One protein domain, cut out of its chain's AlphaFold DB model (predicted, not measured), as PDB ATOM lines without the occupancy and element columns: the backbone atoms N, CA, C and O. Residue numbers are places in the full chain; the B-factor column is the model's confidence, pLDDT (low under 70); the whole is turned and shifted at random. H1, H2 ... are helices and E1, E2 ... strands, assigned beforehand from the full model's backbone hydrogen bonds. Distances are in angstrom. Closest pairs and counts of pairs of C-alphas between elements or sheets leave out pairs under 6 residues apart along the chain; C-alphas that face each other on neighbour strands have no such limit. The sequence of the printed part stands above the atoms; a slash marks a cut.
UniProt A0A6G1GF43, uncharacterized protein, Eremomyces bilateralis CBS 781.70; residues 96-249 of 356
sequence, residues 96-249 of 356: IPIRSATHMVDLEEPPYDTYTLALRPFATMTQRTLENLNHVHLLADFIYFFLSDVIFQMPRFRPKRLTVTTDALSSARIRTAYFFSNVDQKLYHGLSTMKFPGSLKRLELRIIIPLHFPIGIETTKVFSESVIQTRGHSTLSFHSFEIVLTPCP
ATOM      1  N   ILE A  96     135.295 164.642 152.561       87.88
ATOM      2  CA  ILE A  96     136.230 165.181 153.555       87.88
ATOM      3  C   ILE A  96     137.149 164.076 154.086       87.88
ATOM      4  O   ILE A  96     138.355 164.260 153.941       87.88
ATOM      5  N   PRO A  97     136.661 162.909 154.564       87.81
ATOM      6  CA  PRO A  97     137.546 161.853 155.066       87.81
ATOM      7  C   PRO A  97     138.524 161.356 153.999       87.81
ATOM      8  O   PRO A  97     139.681 161.081 154.276       87.81
ATOM      9  N   ILE A  98     138.087 161.301 152.744       90.31
ATOM     10  CA  ILE A  98     138.918 160.839 151.630       90.31
ATOM     11  C   ILE A  98     140.047 161.831 151.318       90.31
ATOM     12  O   ILE A  98     141.151 161.429 150.945       90.31
ATOM     13  N   ARG A  99     139.776 163.127 151.498       90.69
ATOM     14  CA  ARG A  99     140.731 164.216 151.272       90.69
ATOM     15  C   ARG A  99     141.657 164.462 152.462       90.69
ATOM     16  O   ARG A  99     142.794 164.874 152.249       90.69
ATOM     17  N   SER A 100     141.178 164.285 153.690       88.56
ATOM     18  CA  SER A 100     141.933 164.619 154.901       88.56
ATOM     19  C   SER A 100     142.645 163.423 155.523       88.56
ATOM     20  O   SER A 100     143.715 163.609 156.096       88.56
ATOM     21  N   ALA A 101     142.091 162.213 155.414       91.00
ATOM     22  CA  ALA A 101     142.671 161.037 156.044       91.00
ATOM     23  C   ALA A 101     143.846 160.470 155.242       91.00
ATOM     24  O   ALA A 101     143.904 160.551 154.012       91.00
ATOM     25  N   THR A 102     144.769 159.853 155.977       94.31
ATOM     26  CA  THR A 102     145.774 158.947 155.426       94.31
ATOM     27  C   THR A 102     145.150 157.561 155.305       94.31
ATOM     28  O   THR A 102     144.758 156.972 156.309       94.31
ATOM     29  N   HIS A 103     145.033 157.048 154.080       92.00
ATOM     30  CA  HIS A 103     144.498 155.709 153.822       92.00
ATOM     31  C   HIS A 103     145.634 154.703 153.911       92.00
ATOM     32  O   HIS A 103     146.462 154.630 153.003       92.00
ATOM     33  N   MET A 104     145.698 153.983 155.025       90.69
ATOM     34  CA  MET A 104     146.729 152.980 155.259       90.69
ATOM     35  C   MET A 104     146.373 151.675 154.544       90.69
ATOM     36  O   MET A 104     145.220 151.247 154.569       90.69
ATOM     37  N   VAL A 105     147.355 151.076 153.881       87.69
ATOM     38  CA  VAL A 105     147.221 149.812 153.155       87.69
ATOM     39  C   VAL A 105     148.383 148.941 153.558       87.69
ATOM     40  O   VAL A 105     149.533 149.334 153.373       87.69
ATOM     41  N   ASP A 106     148.067 147.773 154.082       85.25
ATOM     42  CA  ASP A 106     149.063 146.779 154.423       85.25
ATOM     43  C   ASP A 106     149.285 145.830 153.238       85.25
ATOM     44  O   ASP A 106     148.330 145.274 152.687       85.25
ATOM     45  N   LEU A 107     150.535 145.720 152.797       80.94
ATOM     46  CA  LEU A 107     150.998 144.818 151.744       80.94
ATOM     47  C   LEU A 107     151.795 143.634 152.320       80.94
ATOM     48  O   LEU A 107     152.365 142.875 151.536       80.94
ATOM     49  N   GLU A 108     151.875 143.481 153.647       69.44
ATOM     50  CA  GLU A 108     152.777 142.528 154.308       69.44
ATOM     51  C   GLU A 108     152.295 141.069 154.279       69.44
ATOM     52  O   GLU A 108     153.127 140.167 154.378       69.44
ATOM     53  N   GLU A 109     151.006 140.783 154.063       58.81
ATOM     54  CA  GLU A 109     150.509 139.400 154.124       58.81
ATOM     55  C   GLU A 109     150.302 138.745 152.736       58.81
ATOM     56  O   GLU A 109     149.431 139.167 151.970       58.81
ATOM     57  N   PRO A 110     151.068 137.689 152.377       53.84
ATOM     58  CA  PRO A 110     150.724 136.743 151.304       53.84
ATOM     59  C   PRO A 110     149.517 135.865 151.717       53.84
ATOM     60  O   PRO A 110     149.285 135.669 152.908       53.84
ATOM     61  N   PRO A 111     148.728 135.315 150.769       51.72
ATOM     62  CA  PRO A 111     149.201 134.545 149.615       51.72
ATOM     63  C   PRO A 111     149.168 135.316 148.290       51.72
ATOM     64  O   PRO A 111     148.399 136.247 148.128       51.72
ATOM     65  N   TYR A 112     149.985 134.869 147.333       52.44
ATOM     66  CA  TYR A 112     150.379 135.455 146.036       52.44
ATOM     67  C   TYR A 112     149.311 136.126 145.121       52.44
ATOM     68  O   TYR A 112     149.693 136.719 144.115       52.44
ATOM     69  N   ASP A 113     148.025 136.131 145.483       56.88
ATOM     70  CA  ASP A 113     146.934 136.899 144.849       56.88
ATOM     71  C   ASP A 113     146.637 138.254 145.548       56.88
ATOM     72  O   ASP A 113     145.687 138.974 145.204       56.88
ATOM     73  N   THR A 114     147.446 138.631 146.544       57.81
ATOM     74  CA  THR A 114     147.157 139.671 147.544       57.81
ATOM     75  C   THR A 114     147.211 141.114 147.076       57.81
ATOM     76  O   THR A 114     146.564 141.947 147.707       57.81
ATOM     77  N   TYR A 115     147.829 141.441 145.936       62.94
ATOM     78  CA  TYR A 115     147.702 142.800 145.384       62.94
ATOM     79  C   TYR A 115     146.231 143.146 145.128       62.94
ATOM     80  O   TYR A 115     145.772 144.242 145.436       62.94
ATOM     81  N   THR A 116     145.446 142.182 144.653       65.31
ATOM     82  CA  THR A 116     144.006 142.352 144.437       65.31
ATOM     83  C   THR A 116     143.247 142.583 145.746       65.31
ATOM     84  O   THR A 116     142.291 143.359 145.776       65.31
ATOM     85  N   LEU A 117     143.676 141.934 146.834       69.25
ATOM     86  CA  LEU A 117     143.041 142.030 148.150       69.25
ATOM     87  C   LEU A 117     143.402 143.330 148.871       69.25
ATOM     88  O   LEU A 117     142.499 144.031 149.324       69.25
ATOM     89  N   ALA A 118     144.681 143.704 148.890       70.06
ATOM     90  CA  ALA A 118     145.143 144.971 149.454       70.06
ATOM     91  C   ALA A 118     144.522 146.182 148.738       70.06
ATOM     92  O   ALA A 118     144.302 147.237 149.330       70.06
ATOM     93  N   LEU A 119     144.170 146.019 147.458       73.12
ATOM     94  CA  LEU A 119     143.534 147.055 146.647       73.12
ATOM     95  C   LEU A 119     142.008 146.976 146.631       73.12
ATOM     96  O   LEU A 119     141.352 147.875 146.093       73.12
ATOM     97  N   ARG A 120     141.418 145.952 147.253       77.38
ATOM     98  CA  ARG A 120     139.966 145.790 147.368       77.38
ATOM     99  C   ARG A 120     139.273 147.020 147.966       77.38
ATOM    100  O   ARG A 120     138.232 147.397 147.419       77.38
ATOM    101  N   PRO A 121     139.830 147.710 148.987       80.94
ATOM    102  CA  PRO A 121     139.236 148.946 149.483       80.94
ATOM    103  C   PRO A 121     139.059 149.976 148.363       80.94
ATOM    104  O   PRO A 121     137.969 150.513 148.198       80.94
ATOM    105  N   PHE A 122     140.065 150.168 147.506       84.06
ATOM    106  CA  PHE A 122     139.999 151.126 146.397       84.06
ATOM    107  C   PHE A 122     139.149 150.636 145.224       84.06
ATOM    108  O   PHE A 122     138.526 151.451 144.545       84.06
ATOM    109  N   ALA A 123     139.083 149.324 144.986       81.12
ATOM    110  CA  ALA A 123     138.253 148.752 143.927       81.12
ATOM    111  C   ALA A 123     136.753 149.005 144.162       81.12
ATOM    112  O   ALA A 123     136.001 149.200 143.205       81.12
ATOM    113  N   THR A 124     136.329 149.042 145.429       81.06
ATOM    114  CA  THR A 124     134.934 149.324 145.816       81.06
ATOM    115  C   THR A 124     134.598 150.818 145.860       81.06
ATOM    116  O   THR A 124     133.424 151.191 145.862       81.06
ATOM    117  N   MET A 125     135.604 151.698 145.858       85.75
ATOM    118  CA  MET A 125     135.387 153.141 145.902       85.75
ATOM    119  C   MET A 125     134.803 153.676 144.592       85.75
ATOM    120  O   MET A 125     135.182 153.291 143.483       85.75
ATOM    121  N   THR A 126     133.896 154.647 144.716       88.06
ATOM    122  CA  THR A 126     133.361 155.349 143.545       88.06
ATOM    123  C   THR A 126     134.456 156.159 142.847       88.06
ATOM    124  O   THR A 126     135.410 156.611 143.480       88.06
ATOM    125  N   GLN A 127     134.290 156.436 141.553       87.81
ATOM    126  CA  GLN A 127     135.222 157.296 140.818       87.81
ATOM    127  C   GLN A 127     135.411 158.665 141.497       87.81
ATOM    128  O   GLN A 127     136.538 159.128 141.647       87.81
ATOM    129  N   ARG A 128     134.320 159.270 141.986       88.38
ATOM    130  CA  ARG A 128     134.358 160.549 142.712       88.38
ATOM    131  C   ARG A 128     135.225 160.460 143.970       88.38
ATOM    132  O   ARG A 128     135.931 161.409 144.291       88.38
ATOM    133  N   THR A 129     135.166 159.339 144.684       89.75
ATOM    134  CA  THR A 129     136.001 159.069 145.861       89.75
ATOM    135  C   THR A 129     137.474 159.000 145.454       89.75
ATOM    136  O   THR A 129     138.293 159.735 145.994       89.75
ATOM    137  N   LEU A 130     137.800 158.200 144.437       89.69
ATOM    138  CA  LEU A 130     139.179 157.975 143.991       89.69
ATOM    139  C   LEU A 130     139.856 159.236 143.435       89.69
ATOM    140  O   LEU A 130     141.017 159.486 143.738       89.69
ATOM    141  N   GLU A 131     139.129 160.088 142.708       90.12
ATOM    142  CA  GLU A 131     139.636 161.391 142.235       90.12
ATOM    143  C   GLU A 131     140.003 162.352 143.379       90.12
ATOM    144  O   GLU A 131     140.759 163.310 143.196       90.12
ATOM    145  N   ASN A 132     139.448 162.114 144.567       92.00
ATOM    146  CA  ASN A 132     139.670 162.922 145.757       92.00
ATOM    147  C   ASN A 132     140.612 162.262 146.768       92.00
ATOM    148  O   ASN A 132     140.850 162.858 147.818       92.00
ATOM    149  N   LEU A 133     141.159 161.084 146.446       93.75
ATOM    150  CA  LEU A 133     142.107 160.362 147.282       93.75
ATOM    151  C   LEU A 133     143.383 161.194 147.438       93.75
ATOM    152  O   LEU A 133     144.158 161.375 146.497       93.75
ATOM    153  N   ASN A 134     143.577 161.768 148.623       95.06
ATOM    154  CA  ASN A 134     144.679 162.697 148.835       95.06
ATOM    155  C   ASN A 134     145.955 161.967 149.242       95.06
ATOM    156  O   ASN A 134     146.977 162.144 148.586       95.06
ATOM    157  N   HIS A 135     145.898 161.140 150.287       95.31
ATOM    158  CA  HIS A 135     147.080 160.529 150.885       95.31
ATOM    159  C   HIS A 135     146.874 159.033 151.111       95.31
ATOM    160  O   HIS A 135     145.950 158.634 151.814       95.31
ATOM    161  N   VAL A 136     147.743 158.217 150.516       94.19
ATOM    162  CA  VAL A 136     147.823 156.771 150.769       94.19
ATOM    163  C   VAL A 136     149.139 156.461 151.469       94.19
ATOM    164  O   VAL A 136     150.178 157.008 151.099       94.19
ATOM    165  N   HIS A 137     149.095 155.592 152.473       92.88
ATOM    166  CA  HIS A 137     150.265 155.106 153.192       92.88
ATOM    167  C   HIS A 137     150.353 153.591 153.035       92.88
ATOM    168  O   HIS A 137     149.540 152.863 153.587       92.88
ATOM    169  N   LEU A 138     151.319 153.128 152.249       90.44
ATOM    170  CA  LEU A 138     151.597 151.710 152.059       90.44
ATOM    171  C   LEU A 138     152.550 151.234 153.156       90.44
ATOM    172  O   LEU A 138     153.620 151.820 153.317       90.44
ATOM    173  N   LEU A 139     152.168 150.193 153.884       87.31
ATOM    174  CA  LEU A 139     153.077 149.368 154.674       87.31
ATOM    175  C   LEU A 139     153.460 148.194 153.781       87.31
ATOM    176  O   LEU A 139     152.581 147.515 153.260       87.31
ATOM    177  N   ALA A 140     154.741 148.041 153.470       84.44
ATOM    178  CA  ALA A 140     155.178 147.062 152.489       84.44
ATOM    179  C   ALA A 140     156.568 146.541 152.819       84.44
ATOM    180  O   ALA A 140     157.480 147.326 153.075       84.44
ATOM    181  N   ASP A 141     156.784 145.236 152.689       81.94
ATOM    182  CA  ASP A 141     158.144 144.708 152.609       81.94
ATOM    183  C   ASP A 141     158.845 145.307 151.371       81.94
ATOM    184  O   ASP A 141     158.245 145.532 150.310       81.94
ATOM    185  N   PHE A 142     160.123 145.638 151.546       76.31
ATOM    186  CA  PHE A 142     160.957 146.345 150.583       76.31
ATOM    187  C   PHE A 142     160.904 145.700 149.201       76.31
ATOM    188  O   PHE A 142     160.822 146.398 148.190       76.31
ATOM    189  N   ILE A 143     160.913 144.365 149.144       73.25
ATOM    190  CA  ILE A 143     160.850 143.621 147.883       73.25
ATOM    191  C   ILE A 143     159.501 143.858 147.199       73.25
ATOM    192  O   ILE A 143     159.447 144.138 146.001       73.25
ATOM    193  N   TYR A 144     158.414 143.780 147.961       74.56
ATOM    194  CA  TYR A 144     157.057 143.909 147.440       74.56
ATOM    195  C   TYR A 144     156.763 145.321 146.965       74.56
ATOM    196  O   TYR A 144     156.092 145.483 145.948       74.56
ATOM    197  N   PHE A 145     157.322 146.340 147.621       76.81
ATOM    198  CA  PHE A 145     157.201 147.707 147.137       76.81
ATOM    199  C   PHE A 145     157.710 147.839 145.693       76.81
ATOM    200  O   PHE A 145     156.989 148.362 144.846       76.81
ATOM    201  N   PHE A 146     158.877 147.280 145.365       71.56
ATOM    202  CA  PHE A 146     159.417 147.342 143.999       71.56
ATOM    203  C   PHE A 146     158.723 146.415 143.001       71.56
ATOM    204  O   PHE A 146     158.805 146.643 141.799       71.56
ATOM    205  N   LEU A 147     158.020 145.388 143.477       69.94
ATOM    206  CA  LEU A 147     157.183 144.535 142.630       69.94
ATOM    207  C   LEU A 147     155.763 145.102 142.441       69.94
ATOM    208  O   LEU A 147     155.013 144.627 141.588       69.94
ATOM    209  N   SER A 148     155.396 146.137 143.202       69.56
ATOM    210  CA  SER A 148     154.046 146.707 143.239       69.56
ATOM    211  C   SER A 148     153.737 147.721 142.131       69.56
ATOM    212  O   SER A 148     152.736 148.433 142.211       69.56
ATOM    213  N   ASP A 149     154.516 147.755 141.046       73.06
ATOM    214  CA  ASP A 149     154.260 148.586 139.857       73.06
ATOM    215  C   ASP A 149     152.814 148.478 139.353       73.06
ATOM    216  O   ASP A 149     152.236 149.443 138.849       73.06
ATOM    217  N   VAL A 150     152.217 147.297 139.525       75.00
ATOM    218  CA  VAL A 150     150.823 146.992 139.190       75.00
ATOM    219  C   VAL A 150     149.843 147.908 139.933       75.00
ATOM    220  O   VAL A 150     148.872 148.368 139.331       75.00
ATOM    221  N   ILE A 151     150.110 148.234 141.204       78.25
ATOM    222  CA  ILE A 151     149.278 149.132 142.023       78.25
ATOM    223  C   ILE A 151     149.235 150.526 141.393       78.25
ATOM    224  O   ILE A 151     148.166 151.115 141.222       78.25
ATOM    225  N   PHE A 152     150.398 151.043 141.000       83.69
ATOM    226  CA  PHE A 152     150.527 152.386 140.435       83.69
ATOM    227  C   PHE A 152     149.974 152.501 139.016       83.69
ATOM    228  O   PHE A 152     149.588 153.590 138.589       83.69
ATOM    229  N   GLN A 153     149.880 151.379 138.304       80.81
ATOM    230  CA  GLN A 153     149.307 151.303 136.960       80.81
ATOM    231  C   GLN A 153     147.783 151.121 136.952       80.81
ATOM    232  O   GLN A 153     147.168 151.172 135.884       80.81
ATOM    233  N   MET A 154     147.139 150.941 138.108       78.00
ATOM    234  CA  MET A 154     145.687 150.794 138.150       78.00
ATOM    235  C   MET A 154     144.989 152.050 137.596       78.00
ATOM    236  O   MET A 154     145.252 153.156 138.075       78.00
ATOM    237  N   PRO A 155     144.004 151.917 136.679       77.31
ATOM    238  CA  PRO A 155     143.398 153.053 135.966       77.31
ATOM    239  C   PRO A 155     142.780 154.145 136.857       77.31
ATOM    240  O   PRO A 155     142.500 155.251 136.382       77.31
ATOM    241  N   ARG A 156     142.549 153.843 138.141       83.88
ATOM    242  CA  ARG A 156     141.853 154.703 139.104       83.88
ATOM    243  C   ARG A 156     142.643 155.004 140.379       83.88
ATOM    244  O   ARG A 156     142.187 155.830 141.165       83.88
ATOM    245  N   PHE A 157     143.799 154.378 140.597       87.69
ATOM    246  CA  PHE A 157     144.616 154.655 141.776       87.69
ATOM    247  C   PHE A 157     145.430 155.929 141.531       87.69
ATOM    248  O   PHE A 157     146.464 155.916 140.869       87.69
ATOM    249  N   ARG A 158     144.897 157.065 141.993       90.69
ATOM    250  CA  ARG A 158     145.448 158.399 141.712       90.69
ATOM    251  C   ARG A 158     145.666 159.230 142.981       90.69
ATOM    252  O   ARG A 158     145.120 160.331 143.083       90.69
ATOM    253  N   PRO A 159     146.445 158.732 143.961       94.69
ATOM    254  CA  PRO A 159     146.773 159.522 145.137       94.69
ATOM    255  C   PRO A 159     147.566 160.779 144.751       94.69
ATOM    256  O   PRO A 159     148.304 160.790 143.759       94.69
ATOM    257  N   LYS A 160     147.427 161.838 145.554       94.62
ATOM    258  CA  LYS A 160     148.243 163.063 145.439       94.62
ATOM    259  C   LYS A 160     149.517 162.978 146.275       94.62
ATOM    260  O   LYS A 160     150.536 163.551 145.895       94.62
ATOM    261  N   ARG A 161     149.463 162.256 147.391       94.50
ATOM    262  CA  ARG A 161     150.571 161.954 148.293       94.50
ATOM    263  C   ARG A 161     150.622 160.453 148.534       94.50
ATOM    264  O   ARG A 161     149.602 159.837 148.840       94.50
ATOM    265  N   LEU A 162     151.813 159.890 148.427       93.44
ATOM    266  CA  LEU A 162     152.082 158.500 148.744       93.44
ATOM    267  C   LEU A 162     153.181 158.455 149.798       93.44
ATOM    268  O   LEU A 162     154.255 159.012 149.585       93.44
ATOM    269  N   THR A 163     152.903 157.804 150.918       92.75
ATOM    270  CA  THR A 163     153.919 157.418 151.895       92.75
ATOM    271  C   THR A 163     154.099 155.917 151.802       92.75
ATOM    272  O   THR A 163     153.127 155.178 151.707       92.75
ATOM    273  N   VAL A 164     155.336 155.460 151.810       89.75
ATOM    274  CA  VAL A 164     155.685 154.046 151.793       89.75
ATOM    275  C   VAL A 164     156.533 153.819 153.022       89.75
ATOM    276  O   VAL A 164     157.541 154.493 153.202       89.75
ATOM    277  N   THR A 165     156.099 152.934 153.904       87.94
ATOM    278  CA  THR A 165     156.894 152.470 155.033       87.94
ATOM    279  C   THR A 165     157.258 151.032 154.789       87.94
ATOM    280  O   THR A 165     156.399 150.216 154.476       87.94
ATOM    281  N   THR A 166     158.549 150.762 154.887       85.19
ATOM    282  CA  THR A 166     159.091 149.443 154.645       85.19
ATOM    283  C   THR A 166     160.060 149.064 155.738       85.19
ATOM    284  O   THR A 166     160.875 149.890 156.153       85.19
ATOM    285  N   ASP A 167     159.951 147.833 156.218       80.25
ATOM    286  CA  ASP A 167     160.957 147.234 157.078       80.25
ATOM    287  C   ASP A 167     162.061 146.625 156.201       80.25
ATOM    288  O   ASP A 167     161.812 145.786 155.334       80.25
ATOM    289  N   ALA A 168     163.303 147.060 156.409       69.56
ATOM    290  CA  ALA A 168     164.465 146.504 155.725       69.56
ATOM    291  C   ALA A 168     164.699 145.024 156.087       69.56
ATOM    292  O   ALA A 168     165.338 144.298 155.319       69.56
ATOM    293  N   LEU A 169     164.198 144.571 157.240       64.25
ATOM    294  CA  LEU A 169     164.445 143.244 157.795       64.25
ATOM    295  C   LEU A 169     163.295 142.256 157.656       64.25
ATOM    296  O   LEU A 169     163.558 141.065 157.817       64.25
ATOM    297  N   SER A 170     162.075 142.674 157.302       59.69
ATOM    298  CA  SER A 170     161.007 141.712 156.965       59.69
ATOM    299  C   SER A 170     161.430 140.799 155.805       59.69
ATOM    300  O   SER A 170     161.131 139.604 155.795       59.69
ATOM    301  N   SER A 171     162.331 141.294 154.950       54.81
ATOM    302  CA  SER A 171     163.088 140.503 153.982       54.81
ATOM    303  C   SER A 171     164.182 139.608 154.599       54.81
ATOM    304  O   SER A 171     165.197 139.363 153.949       54.81
ATOM    305  N   ALA A 172     163.997 139.060 155.810       47.50
ATOM    306  CA  ALA A 172     164.946 138.265 156.618       47.50
ATOM    307  C   ALA A 172     165.647 137.090 155.889       47.50
ATOM    308  O   ALA A 172     166.536 136.435 156.433       47.50
ATOM    309  N   ARG A 173     165.275 136.812 154.637       52.25
ATOM    310  CA  ARG A 173     165.947 135.881 153.724       52.25
ATOM    311  C   ARG A 173     167.110 136.495 152.935       52.25
ATOM    312  O   ARG A 173     167.939 135.749 152.413       52.25
ATOM    313  N   ILE A 174     167.217 137.817 152.842       52.47
ATOM    314  CA  ILE A 174     168.349 138.497 152.213       52.47
ATOM    315  C   ILE A 174     169.396 138.749 153.295       52.47
ATOM    316  O   ILE A 174     169.171 139.508 154.232       52.47
ATOM    317  N   ARG A 175     170.563 138.107 153.162       53.69
ATOM    318  CA  ARG A 175     171.727 138.322 154.036       53.69
ATOM    319  C   ARG A 175     171.969 139.827 154.207       53.69
ATOM    320  O   ARG A 175     172.387 140.498 153.261       53.69
ATOM    321  N   THR A 176     171.719 140.324 155.414       56.69
ATOM    322  CA  THR A 176     171.715 141.742 155.812       56.69
ATOM    323  C   THR A 176     172.924 142.521 155.293       56.69
ATOM    324  O   THR A 176     172.765 143.610 154.750       56.69
ATOM    325  N   ALA A 177     174.124 141.934 155.320       56.94
ATOM    326  CA  ALA A 177     175.346 142.590 154.844       56.94
ATOM    327  C   ALA A 177     175.328 142.979 153.346       56.94
ATOM    328  O   ALA A 177     175.847 144.031 152.980       56.94
ATOM    329  N   TYR A 178     174.711 142.169 152.476       58.56
ATOM    330  CA  TYR A 178     174.679 142.437 151.028       58.56
ATOM    331  C   TYR A 178     173.585 143.434 150.628       58.56
ATOM    332  O   TYR A 178     173.621 144.036 149.553       58.56
ATOM    333  N   PHE A 179     172.565 143.581 151.476       63.34
ATOM    334  CA  PHE A 179     171.536 144.585 151.269       63.34
ATOM    335  C   PHE A 179     172.121 145.975 151.524       63.34
ATOM    336  O   PHE A 179     172.134 146.786 150.599       63.34
ATOM    337  N   PHE A 180     172.713 146.190 152.706       64.25
ATOM    338  CA  PHE A 180     173.248 147.487 153.139       64.25
ATOM    339  C   PHE A 180     174.342 148.058 152.233       64.25
ATOM    340  O   PHE A 180     174.385 149.270 152.038       64.25
ATOM    341  N   SER A 181     175.172 147.217 151.605       68.00
ATOM    342  CA  SER A 181     176.244 147.706 150.728       68.00
ATOM    343  C   SER A 181     175.735 148.425 149.472       68.00
ATOM    344  O   SER A 181     176.471 149.222 148.900       68.00
ATOM    345  N   ASN A 182     174.494 148.159 149.038       70.12
ATOM    346  CA  ASN A 182     173.945 148.648 147.767       70.12
ATOM    347  C   ASN A 182     172.501 149.175 147.870       70.12
ATOM    348  O   ASN A 182     171.818 149.254 146.845       70.12
ATOM    349  N   VAL A 183     172.009 149.518 149.070       71.50
ATOM    350  CA  VAL A 183     170.623 150.007 149.261       71.50
ATOM    351  C   VAL A 183     170.344 151.199 148.363       71.50
ATOM    352  O   VAL A 183     169.347 151.189 147.653       71.50
ATOM    353  N   ASP A 184     171.254 152.167 148.307       72.06
ATOM    354  CA  ASP A 184     171.108 153.380 147.502       72.06
ATOM    355  C   ASP A 184     170.910 153.055 146.020       72.06
ATOM    356  O   ASP A 184     169.998 153.576 145.386       72.06
ATOM    357  N   GLN A 185     171.739 152.162 145.467       77.44
ATOM    358  CA  GLN A 185     171.671 151.784 144.055       77.44
ATOM    359  C   GLN A 185     170.399 150.996 143.750       77.44
ATOM    360  O   GLN A 185     169.773 151.231 142.720       77.44
ATOM    361  N   LYS A 186     169.995 150.084 144.640       76.12
ATOM    362  CA  LYS A 186     168.774 149.286 144.474       76.12
ATOM    363  C   LYS A 186     167.515 150.136 144.616       76.12
ATOM    364  O   LYS A 186     166.617 149.999 143.794       76.12
ATOM    365  N   LEU A 187     167.481 151.035 145.602       77.69
ATOM    366  CA  LEU A 187     166.424 152.029 145.776       77.69
ATOM    367  C   LEU A 187     166.327 152.924 144.548       77.69
ATOM    368  O   LEU A 187     165.250 153.059 143.980       77.69
ATOM    369  N   TYR A 188     167.448 153.505 144.121       79.81
ATOM    370  CA  TYR A 188     167.484 154.392 142.965       79.81
ATOM    371  C   TYR A 188     167.036 153.666 141.696       79.81
ATOM    372  O   TYR A 188     166.150 154.148 140.993       79.81
ATOM    373  N   HIS A 189     167.590 152.479 141.428       81.88
ATOM    374  CA  HIS A 189     167.211 151.666 140.279       81.88
ATOM    375  C   HIS A 189     165.718 151.330 140.323       81.88
ATOM    376  O   HIS A 189     165.008 151.629 139.367       81.88
ATOM    377  N   GLY A 190     165.228 150.784 141.437       81.19
ATOM    378  CA  GLY A 190     163.824 150.431 141.606       81.19
ATOM    379  C   GLY A 190     162.897 151.632 141.414       81.19
ATOM    380  O   GLY A 190     162.007 151.591 140.569       81.19
ATOM    381  N   LEU A 191     163.160 152.751 142.094       83.69
ATOM    382  CA  LEU A 191     162.357 153.974 141.976       83.69
ATOM    383  C   LEU A 191     162.396 154.567 140.561       83.69
ATOM    384  O   LEU A 191     161.400 155.127 140.109       83.69
ATOM    385  N   SER A 192     163.517 154.437 139.847       82.75
ATOM    386  CA  SER A 192     163.644 154.913 138.463       82.75
ATOM    387  C   SER A 192     162.870 154.057 137.454       82.75
ATOM    388  O   SER A 192     162.439 154.565 136.415       82.75
ATOM    389  N   THR A 193     162.672 152.768 137.752       84.81
ATOM    390  CA  THR A 193     161.887 151.852 136.913       84.81
ATOM    391  C   THR A 193     160.386 151.942 137.171       84.81
ATOM    392  O   THR A 193     159.599 151.652 136.267       84.81
ATOM    393  N   MET A 194     159.989 152.395 138.364       84.88
ATOM    394  CA  MET A 194     158.588 152.529 138.753       84.88
ATOM    395  C   MET A 194     157.851 153.585 137.923       84.88
ATOM    396  O   MET A 194     158.339 154.689 137.667       84.88
ATOM    397  N   LYS A 195     156.615 153.255 137.541       87.75
ATOM    398  CA  LYS A 195     155.687 154.185 136.888       87.75
ATOM    399  C   LYS A 195     154.672 154.687 137.899       87.75
ATOM    400  O   LYS A 195     153.717 153.986 138.213       87.75
ATOM    401  N   PHE A 196     154.857 155.909 138.376       88.94
ATOM    402  CA  PHE A 196     153.899 156.538 139.280       88.94
ATOM    403  C   PHE A 196     152.719 157.153 138.515       88.94
ATOM    404  O   PHE A 196     152.878 157.595 137.373       88.94
ATOM    405  N   PRO A 197     151.526 157.230 139.130       89.12
ATOM    406  CA  PRO A 197     150.400 157.919 138.524       89.12
ATOM    407  C   PRO A 197     150.707 159.416 138.409       89.12
ATOM    408  O   PRO A 197     151.188 160.029 139.358       89.12
ATOM    409  N   GLY A 198     150.354 160.041 137.282       89.19
ATOM    410  CA  GLY A 198     150.613 161.474 137.045       89.19
ATOM    411  C   GLY A 198     149.899 162.434 138.013       89.19
ATOM    412  O   GLY A 198     150.147 163.635 138.001       89.19
ATOM    413  N   SER A 199     149.001 161.928 138.863       90.31
ATOM    414  CA  SER A 199     148.397 162.685 139.966       90.31
ATOM    415  C   SER A 199     149.316 162.839 141.179       90.31
ATOM    416  O   SER A 199     149.032 163.683 142.033       90.31
ATOM    417  N   LEU A 200     150.355 162.006 141.291       93.06
ATOM    418  CA  LEU A 200     151.241 161.954 142.442       93.06
ATOM    419  C   LEU A 200     152.124 163.201 142.470       93.06
ATOM    420  O   LEU A 200     152.922 163.440 141.570       93.06
ATOM    421  N   LYS A 201     151.973 163.998 143.526       92.25
ATOM    422  CA  LYS A 201     152.730 165.238 143.744       92.25
ATOM    423  C   LYS A 201     153.830 165.081 144.783       92.25
ATOM    424  O   LYS A 201     154.759 165.879 144.812       92.25
ATOM    425  N   ARG A 202     153.687 164.105 145.681       91.31
ATOM    426  CA  ARG A 202     154.603 163.888 146.798       91.31
ATOM    427  C   ARG A 202     154.748 162.403 147.080       91.31
ATOM    428  O   ARG A 202     153.755 161.737 147.367       91.31
ATOM    429  N   LEU A 203     155.984 161.930 147.032       91.31
ATOM    430  CA  LEU A 203     156.376 160.596 147.459       91.31
ATOM    431  C   LEU A 203     157.243 160.717 148.714       91.31
ATOM    432  O   LEU A 203     158.177 161.516 148.748       91.31
ATOM    433  N   GLU A 204     156.916 159.937 149.735       90.88
ATOM    434  CA  GLU A 204     157.691 159.803 150.964       90.88
ATOM    435  C   GLU A 204     158.041 158.341 151.162       90.88
ATOM    436  O   GLU A 204     157.151 157.497 151.235       90.88
ATOM    437  N   LEU A 205     159.331 158.051 151.272       87.75
ATOM    438  CA  LEU A 205     159.816 156.719 151.587       87.75
ATOM    439  C   LEU A 205     160.383 156.732 153.006       87.75
ATOM    440  O   LEU A 205     161.260 157.537 153.324       87.75
ATOM    441  N   ARG A 206     159.854 155.847 153.845       87.44
ATOM    442  CA  ARG A 206     160.293 155.594 155.214       87.44
ATOM    443  C   ARG A 206     160.840 154.182 155.277       87.44
ATOM    444  O   ARG A 206     160.117 153.234 154.982       87.44
ATOM    445  N   ILE A 207     162.102 154.056 155.651       83.44
ATOM    446  CA  ILE A 207     162.747 152.755 155.808       83.44
ATOM    447  C   ILE A 207     163.002 152.560 157.295       83.44
ATOM    448  O   ILE A 207     163.722 153.343 157.919       83.44
ATOM    449  N   ILE A 208     162.372 151.535 157.852       82.06
ATOM    450  CA  ILE A 208     162.601 151.079 159.215       82.06
ATOM    451  C   ILE A 208     163.728 150.057 159.141       82.06
ATOM    452  O   ILE A 208     163.665 149.108 158.362       82.06
ATOM    453  N   ILE A 209     164.786 150.275 159.915       78.31
ATOM    454  CA  ILE A 209     165.901 149.334 160.023       78.31
ATOM    455  C   ILE A 209     165.966 148.894 161.483       78.31
ATOM    456  O   ILE A 209     166.496 149.641 162.311       78.31
ATOM    457  N   PRO A 210     165.430 147.710 161.830       67.31
ATOM    458  CA  PRO A 210     165.605 147.177 163.170       67.31
ATOM    459  C   PRO A 210     167.092 146.918 163.463       67.31
ATOM    460  O   PRO A 210     167.826 146.285 162.699       67.31
ATOM    461  N   LEU A 211     167.576 147.411 164.597       66.94
ATOM    462  CA  LEU A 211     168.945 147.151 165.032       66.94
ATOM    463  C   LEU A 211     168.960 145.853 165.848       66.94
ATOM    464  O   LEU A 211     168.743 145.865 167.055       66.94
ATOM    465  N   HIS A 212     169.207 144.719 165.189       57.19
ATOM    466  CA  HIS A 212     169.314 143.412 165.858       57.19
ATOM    467  C   HIS A 212     170.686 143.127 166.496       57.19
ATOM    468  O   HIS A 212     170.892 142.043 167.039       57.19
ATOM    469  N   PHE A 213     171.637 144.064 166.460       48.88
ATOM    470  CA  PHE A 213     172.999 143.816 166.937       48.88
ATOM    471  C   PHE A 213     173.300 144.539 168.255       48.88
ATOM    472  O   PHE A 213     173.201 145.764 168.306       48.88
ATOM    473  N   PRO A 214     173.798 143.830 169.288       43.44
ATOM    474  CA  PRO A 214     174.354 144.461 170.485       43.44
ATOM    475  C   PRO A 214     175.676 145.220 170.248       43.44
ATOM    476  O   PRO A 214     176.249 145.747 171.199       43.44
ATOM    477  N   ILE A 215     176.233 145.246 169.029       41.78
ATOM    478  CA  ILE A 215     177.587 145.761 168.778       41.78
ATOM    479  C   ILE A 215     177.668 146.483 167.424       41.78
ATOM    480  O   ILE A 215     177.613 145.860 166.371       41.78
ATOM    481  N   GLY A 216     177.859 147.805 167.498       40.97
ATOM    482  CA  GLY A 216     178.794 148.584 166.676       40.97
ATOM    483  C   GLY A 216     178.739 148.446 165.155       40.97
ATOM    484  O   GLY A 216     179.730 148.026 164.567       40.97
ATOM    485  N   ILE A 217     177.659 148.902 164.518       36.00
ATOM    486  CA  ILE A 217     177.710 149.299 163.105       36.00
ATOM    487  C   ILE A 217     177.195 150.736 162.990       36.00
ATOM    488  O   ILE A 217     176.026 151.014 163.249       36.00
ATOM    489  N   GLU A 218     178.098 151.648 162.628       36.09
ATOM    490  CA  GLU A 218     177.789 153.012 162.210       36.09
ATOM    491  C   GLU A 218     177.326 152.991 160.754       36.09
ATOM    492  O   GLU A 218     178.124 152.745 159.853       36.09
ATOM    493  N   THR A 219     176.055 153.294 160.497       35.41
ATOM    494  CA  THR A 219     175.640 153.768 159.172       35.41
ATOM    495  C   THR A 219     174.521 154.784 159.318       35.41
ATOM    496  O   THR A 219     173.339 154.448 159.260       35.41
ATOM    497  N   THR A 220     174.895 156.050 159.474       34.03
ATOM    498  CA  THR A 220     173.970 157.174 159.332       34.03
ATOM    499  C   THR A 220     174.179 157.766 157.947       34.03
ATOM    500  O   THR A 220     175.029 158.630 157.744       34.03
ATOM    501  N   LYS A 221     173.440 157.267 156.954       39.03
ATOM    502  CA  LYS A 221     173.467 157.850 155.611       39.03
ATOM    503  C   LYS A 221     172.291 158.805 155.471       39.03
ATOM    504  O   LYS A 221     171.140 158.386 155.396       39.03
ATOM    505  N   VAL A 222     172.590 160.100 155.479       35.34
ATOM    506  CA  VAL A 222     171.612 161.145 155.171       35.34
ATOM    507  C   VAL A 222     171.552 161.273 153.656       35.34
ATOM    508  O   VAL A 222     172.530 161.660 153.018       35.34
ATOM    509  N   PHE A 223     170.416 160.910 153.072       39.56
ATOM    510  CA  PHE A 223     170.180 161.082 151.645       39.56
ATOM    511  C   PHE A 223     169.713 162.517 151.407       39.56
ATOM    512  O   PHE A 223     168.689 162.939 151.941       39.56
ATOM    513  N   SER A 224     170.472 163.276 150.621       36.97
ATOM    514  CA  SER A 224     170.010 164.553 150.076       36.97
ATOM    515  C   SER A 224     168.956 164.306 148.991       36.97
ATOM    516  O   SER A 224     169.048 163.308 148.276       36.97
ATOM    517  N   GLU A 225     167.976 165.209 148.857       41.44
ATOM    518  CA  GLU A 225     166.918 165.133 147.837       41.44
ATOM    519  C   GLU A 225     167.497 164.812 146.446       41.44
ATOM    520  O   GLU A 225     168.334 165.541 145.915       41.44
ATOM    521  N   SER A 226     167.032 163.718 145.838       42.81
ATOM    522  CA  SER A 226     167.301 163.381 144.441       42.81
ATOM    523  C   SER A 226     166.053 163.659 143.607       42.81
ATOM    524  O   SER A 226     164.996 163.078 143.862       42.81
ATOM    525  N   VAL A 227     166.159 164.512 142.587       42.09
ATOM    526  CA  VAL A 227     165.114 164.631 141.562       42.09
ATOM    527  C   VAL A 227     165.198 163.392 140.677       42.09
ATOM    528  O   VAL A 227     166.116 163.263 139.870       42.09
ATOM    529  N   ILE A 228     164.255 162.463 140.833       50.06
ATOM    530  CA  ILE A 228     164.175 161.295 139.953       50.06
ATOM    531  C   ILE A 228     163.310 161.674 138.754       50.06
ATOM    532  O   ILE A 228     162.106 161.917 138.875       50.06
ATOM    533  N   GLN A 229     163.923 161.721 137.573       44.88
ATOM    534  CA  GLN A 229     163.175 161.784 136.323       44.88
ATOM    535  C   GLN A 229     162.568 160.409 136.049       44.88
ATOM    536  O   GLN A 229     163.256 159.473 135.647       44.88
ATOM    537  N   THR A 230     161.267 160.280 136.282       46.31
ATOM    538  CA  THR A 230     160.537 159.057 135.929       46.31
ATOM    539  C   THR A 230     160.201 159.034 134.439       46.31
ATOM    540  O   THR A 230     160.026 160.079 133.804       46.31
ATOM    541  N   ARG A 231     160.108 157.834 133.852       42.50
ATOM    542  CA  ARG A 231     159.692 157.648 132.452       42.50
ATOM    543  C   ARG A 231     158.209 158.011 132.287       42.50
ATOM    544  O   ARG A 231     157.342 157.146 132.357       42.50
ATOM    545  N   GLY A 232     157.929 159.293 132.054       42.78
ATOM    546  CA  GLY A 232     156.590 159.808 131.757       42.78
ATOM    547  C   GLY A 232     156.356 161.212 132.310       42.78
ATOM    548  O   GLY A 232     155.785 161.344 133.383       42.78
ATOM    549  N   HIS A 233     156.807 162.233 131.569       37.47
ATOM    550  CA  HIS A 233     156.465 163.675 131.601       37.47
ATOM    551  C   HIS A 233     156.286 164.434 132.940       37.47
ATOM    552  O   HIS A 233     156.013 165.630 132.908       37.47
ATOM    553  N   SER A 234     156.485 163.809 134.098       44.84
ATOM    554  CA  SER A 234     156.303 164.419 135.417       44.84
ATOM    555  C   SER A 234     157.610 164.336 136.196       44.84
ATOM    556  O   SER A 234     158.128 163.247 136.456       44.84
ATOM    557  N   THR A 235     158.145 165.487 136.584       51.88
ATOM    558  CA  THR A 235     159.212 165.584 137.578       51.88
ATOM    559  C   THR A 235     158.608 165.294 138.949       51.88
ATOM    560  O   THR A 235     157.769 166.052 139.435       51.88
ATOM    561  N   LEU A 236     159.007 164.184 139.572       48.91
ATOM    562  CA  LEU A 236     158.660 163.878 140.957       48.91
ATOM    563  C   LEU A 236     159.702 164.510 141.874       48.91
ATOM    564  O   LEU A 236     160.888 164.189 141.799       48.91
ATOM    565  N   SER A 237     159.260 165.412 142.746       49.53
ATOM    566  CA  SER A 237     160.097 165.929 143.823       49.53
ATOM    567  C   SER A 237     160.040 164.985 145.023       49.53
ATOM    568  O   SER A 237     158.992 164.782 145.650       49.53
ATOM    569  N   PHE A 238     161.189 164.400 145.353       48.72
ATOM    570  CA  PHE A 238     161.411 163.764 146.646       48.72
ATOM    571  C   PHE A 238     161.548 164.871 147.684       48.72
ATOM    572  O   PHE A 238     162.421 165.712 147.541       48.72
ATOM    573  N   HIS A 239     160.658 164.893 148.678       46.31
ATOM    574  CA  HIS A 239     160.606 165.978 149.669       46.31
ATOM    575  C   HIS A 239     161.250 165.611 151.009       46.31
ATOM    576  O   HIS A 239     161.605 166.485 151.792       46.31
ATOM    577  N   SER A 240     161.303 164.321 151.340       48.12
ATOM    578  CA  SER A 240     161.881 163.863 152.598       48.12
ATOM    579  C   SER A 240     162.153 162.369 152.542       48.12
ATOM    580  O   SER A 240     161.289 161.594 152.123       48.12
ATOM    581  N   PHE A 241     163.327 161.986 153.022       46.69
ATOM    582  CA  PHE A 241     163.703 160.612 153.305       46.69
ATOM    583  C   PHE A 241     163.978 160.513 154.806       46.69
ATOM    584  O   PHE A 241     164.720 161.329 155.352       46.69
ATOM    585  N   GLU A 242     163.332 159.561 155.471       49.53
ATOM    586  CA  GLU A 242     163.421 159.375 156.919       49.53
ATOM    587  C   GLU A 242     163.862 157.931 157.184       49.53
ATOM    588  O   GLU A 242     163.154 156.984 156.825       49.53
ATOM    589  N   ILE A 243     165.048 157.769 157.781       51.16
ATOM    590  CA  ILE A 243     165.481 156.493 158.362       51.16
ATOM    591  C   ILE A 243     165.042 156.517 159.815       51.16
ATOM    592  O   ILE A 243     165.463 157.395 160.569       51.16
ATOM    593  N   VAL A 244     164.220 155.547 160.200       50.84
ATOM    594  CA  VAL A 244     163.836 155.356 161.598       50.84
ATOM    595  C   VAL A 244     164.551 154.114 162.109       50.84
ATOM    596  O   VAL A 244     164.333 153.008 161.614       50.84
ATOM    597  N   LEU A 245     165.430 154.309 163.090       47.50
ATOM    598  CA  LEU A 245     166.095 153.223 163.802       47.50
ATOM    599  C   LEU A 245     165.247 152.868 165.022       47.50
ATOM    600  O   LEU A 245     165.100 153.688 165.928       47.50
ATOM    601  N   THR A 246     164.676 151.665 165.040       41.91
ATOM    602  CA  THR A 246     163.850 151.185 166.153       41.91
ATOM    603  C   THR A 246     164.583 150.093 166.939       41.91
ATOM    604  O   THR A 246     165.136 149.160 166.340       41.91
ATOM    605  N   PRO A 247     164.624 150.178 168.283       41.31
ATOM    606  CA  PRO A 247     165.091 149.070 169.107       41.31
ATOM    607  C   PRO A 247     164.111 147.895 168.982       41.31
ATOM    608  O   PRO A 247     162.896 148.084 169.033       41.31
ATOM    609  N   CYS A 248     164.632 146.682 168.797       41.88
ATOM    610  CA  CYS A 248     163.802 145.489 168.658       41.88
ATOM    611  C   CYS A 248     163.469 144.886 170.041       41.88
ATOM    612  O   CYS A 248     164.397 144.501 170.755       41.88
ATOM    613  N   PRO A 249     162.184 144.742 170.420       42.59
ATOM    614  CA  PRO A 249     161.792 144.172 171.714       42.59
ATOM    615  C   PRO A 249     161.942 142.639 171.798       42.59
ATOM    616  O   PRO A 249     161.914 142.080 172.889       42.59
TER     617      PRO A 249
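This is residues 96 to 249 of the 356 residues of an uncharacterized protein of Eremomyces bilateralis CBS 781.70 (UniProt A0A6G1GF43). One twisted sheet of five parallel strands makes a wall, with H5 over one face and H6 and H8 farther out on that side; the other face is largely bare. H1 to H4 lie round the E1 end, and a long unnamed stretch, residues 212 to 237, loops from the end of E4 back to the start of E5. The 154 printed residues have eight named helices and five named strands, in the order H1 E1 H2 H3 H4 E2 H5 H6 E3 H7 H8 E4 E5; the sheet's order is E1 E2 E3 E4 E5. The class is mixed, helices and strands; the whole is compact, radius of gyration of the C-alphas 16.2 A, but elongated, 53 by 34 by 27 A.

The edge strands are E1, residues 102 to 106, and E5, 238 to 247; the inner ones are E2, 135 to 139, E3, 161 to 167, and E4, 202 to 211. E1 and E2 are parallel at 24 degrees, with N 105 and O 137 at 2.8 A. E2 and E3 have N 138 and O 163 at 2.8 A, E3 and E4 N 164 and O 204 at 2.8 A, and E4 and E5 N 209 and O 244 at 3.2 A. H5, residues 142 to 147, is on the sheet at a height of 9.6 A, only just over E2 and E3, with 3 of its C-alphas on each; it runs slantwise to the strands, at 35 degrees to E2 on the local plane. H8, 183 to 193, is close to H5 but not clearly touching, the closest C-alphas being those of Phe 146 and Gly 190, 5.9 A, at a shallow tilt of 20 degrees, the same way. H7, 176 to 180, and H8 meet only through their link. H6, 149 to 152, is close to H2, 114 to 118, but not clearly touching: Tyr 115 and Ile 151 have the closest C-alphas, 7.3 A. H2 and H1, 96 to 100, only graze the sheet. H4, 127 to 130, is close but not clearly touching to H3, 120 to 124, with the C-alphas of Phe 122 and Leu 130 closest at 7.3 A. Strand-helix-strand units, parallel neighbour strands with helices between, are E1, H2 H3 H4, E2; E2, H5 H6, E3; and E3, H7 H8, E4, the last two with right-handed crossovers. Every O i to N i+4 pair is within hydrogen-bond range in H1, H2, H3, H7 and H8, and 1 of 2 in H5; H4 and H6 are too short for one.

E4 is 28.6 A long, E5 27.1 A, E3 20.0 A and H8 15.2 A. H1 begins at C-alpha 96 (136.230, 165.181, 153.555), and E5 ends at C-alpha 247 (165.091, 149.070, 169.107).

The two farthest C-alphas, of Arg 128 and Ile 215, are 52.6 A apart. The printed part has no cut; the one long link is E4 to E5, 26 residues. The mean pLDDT of the printed part is 70.4; 66 residues are under 70, among them 210 to 249.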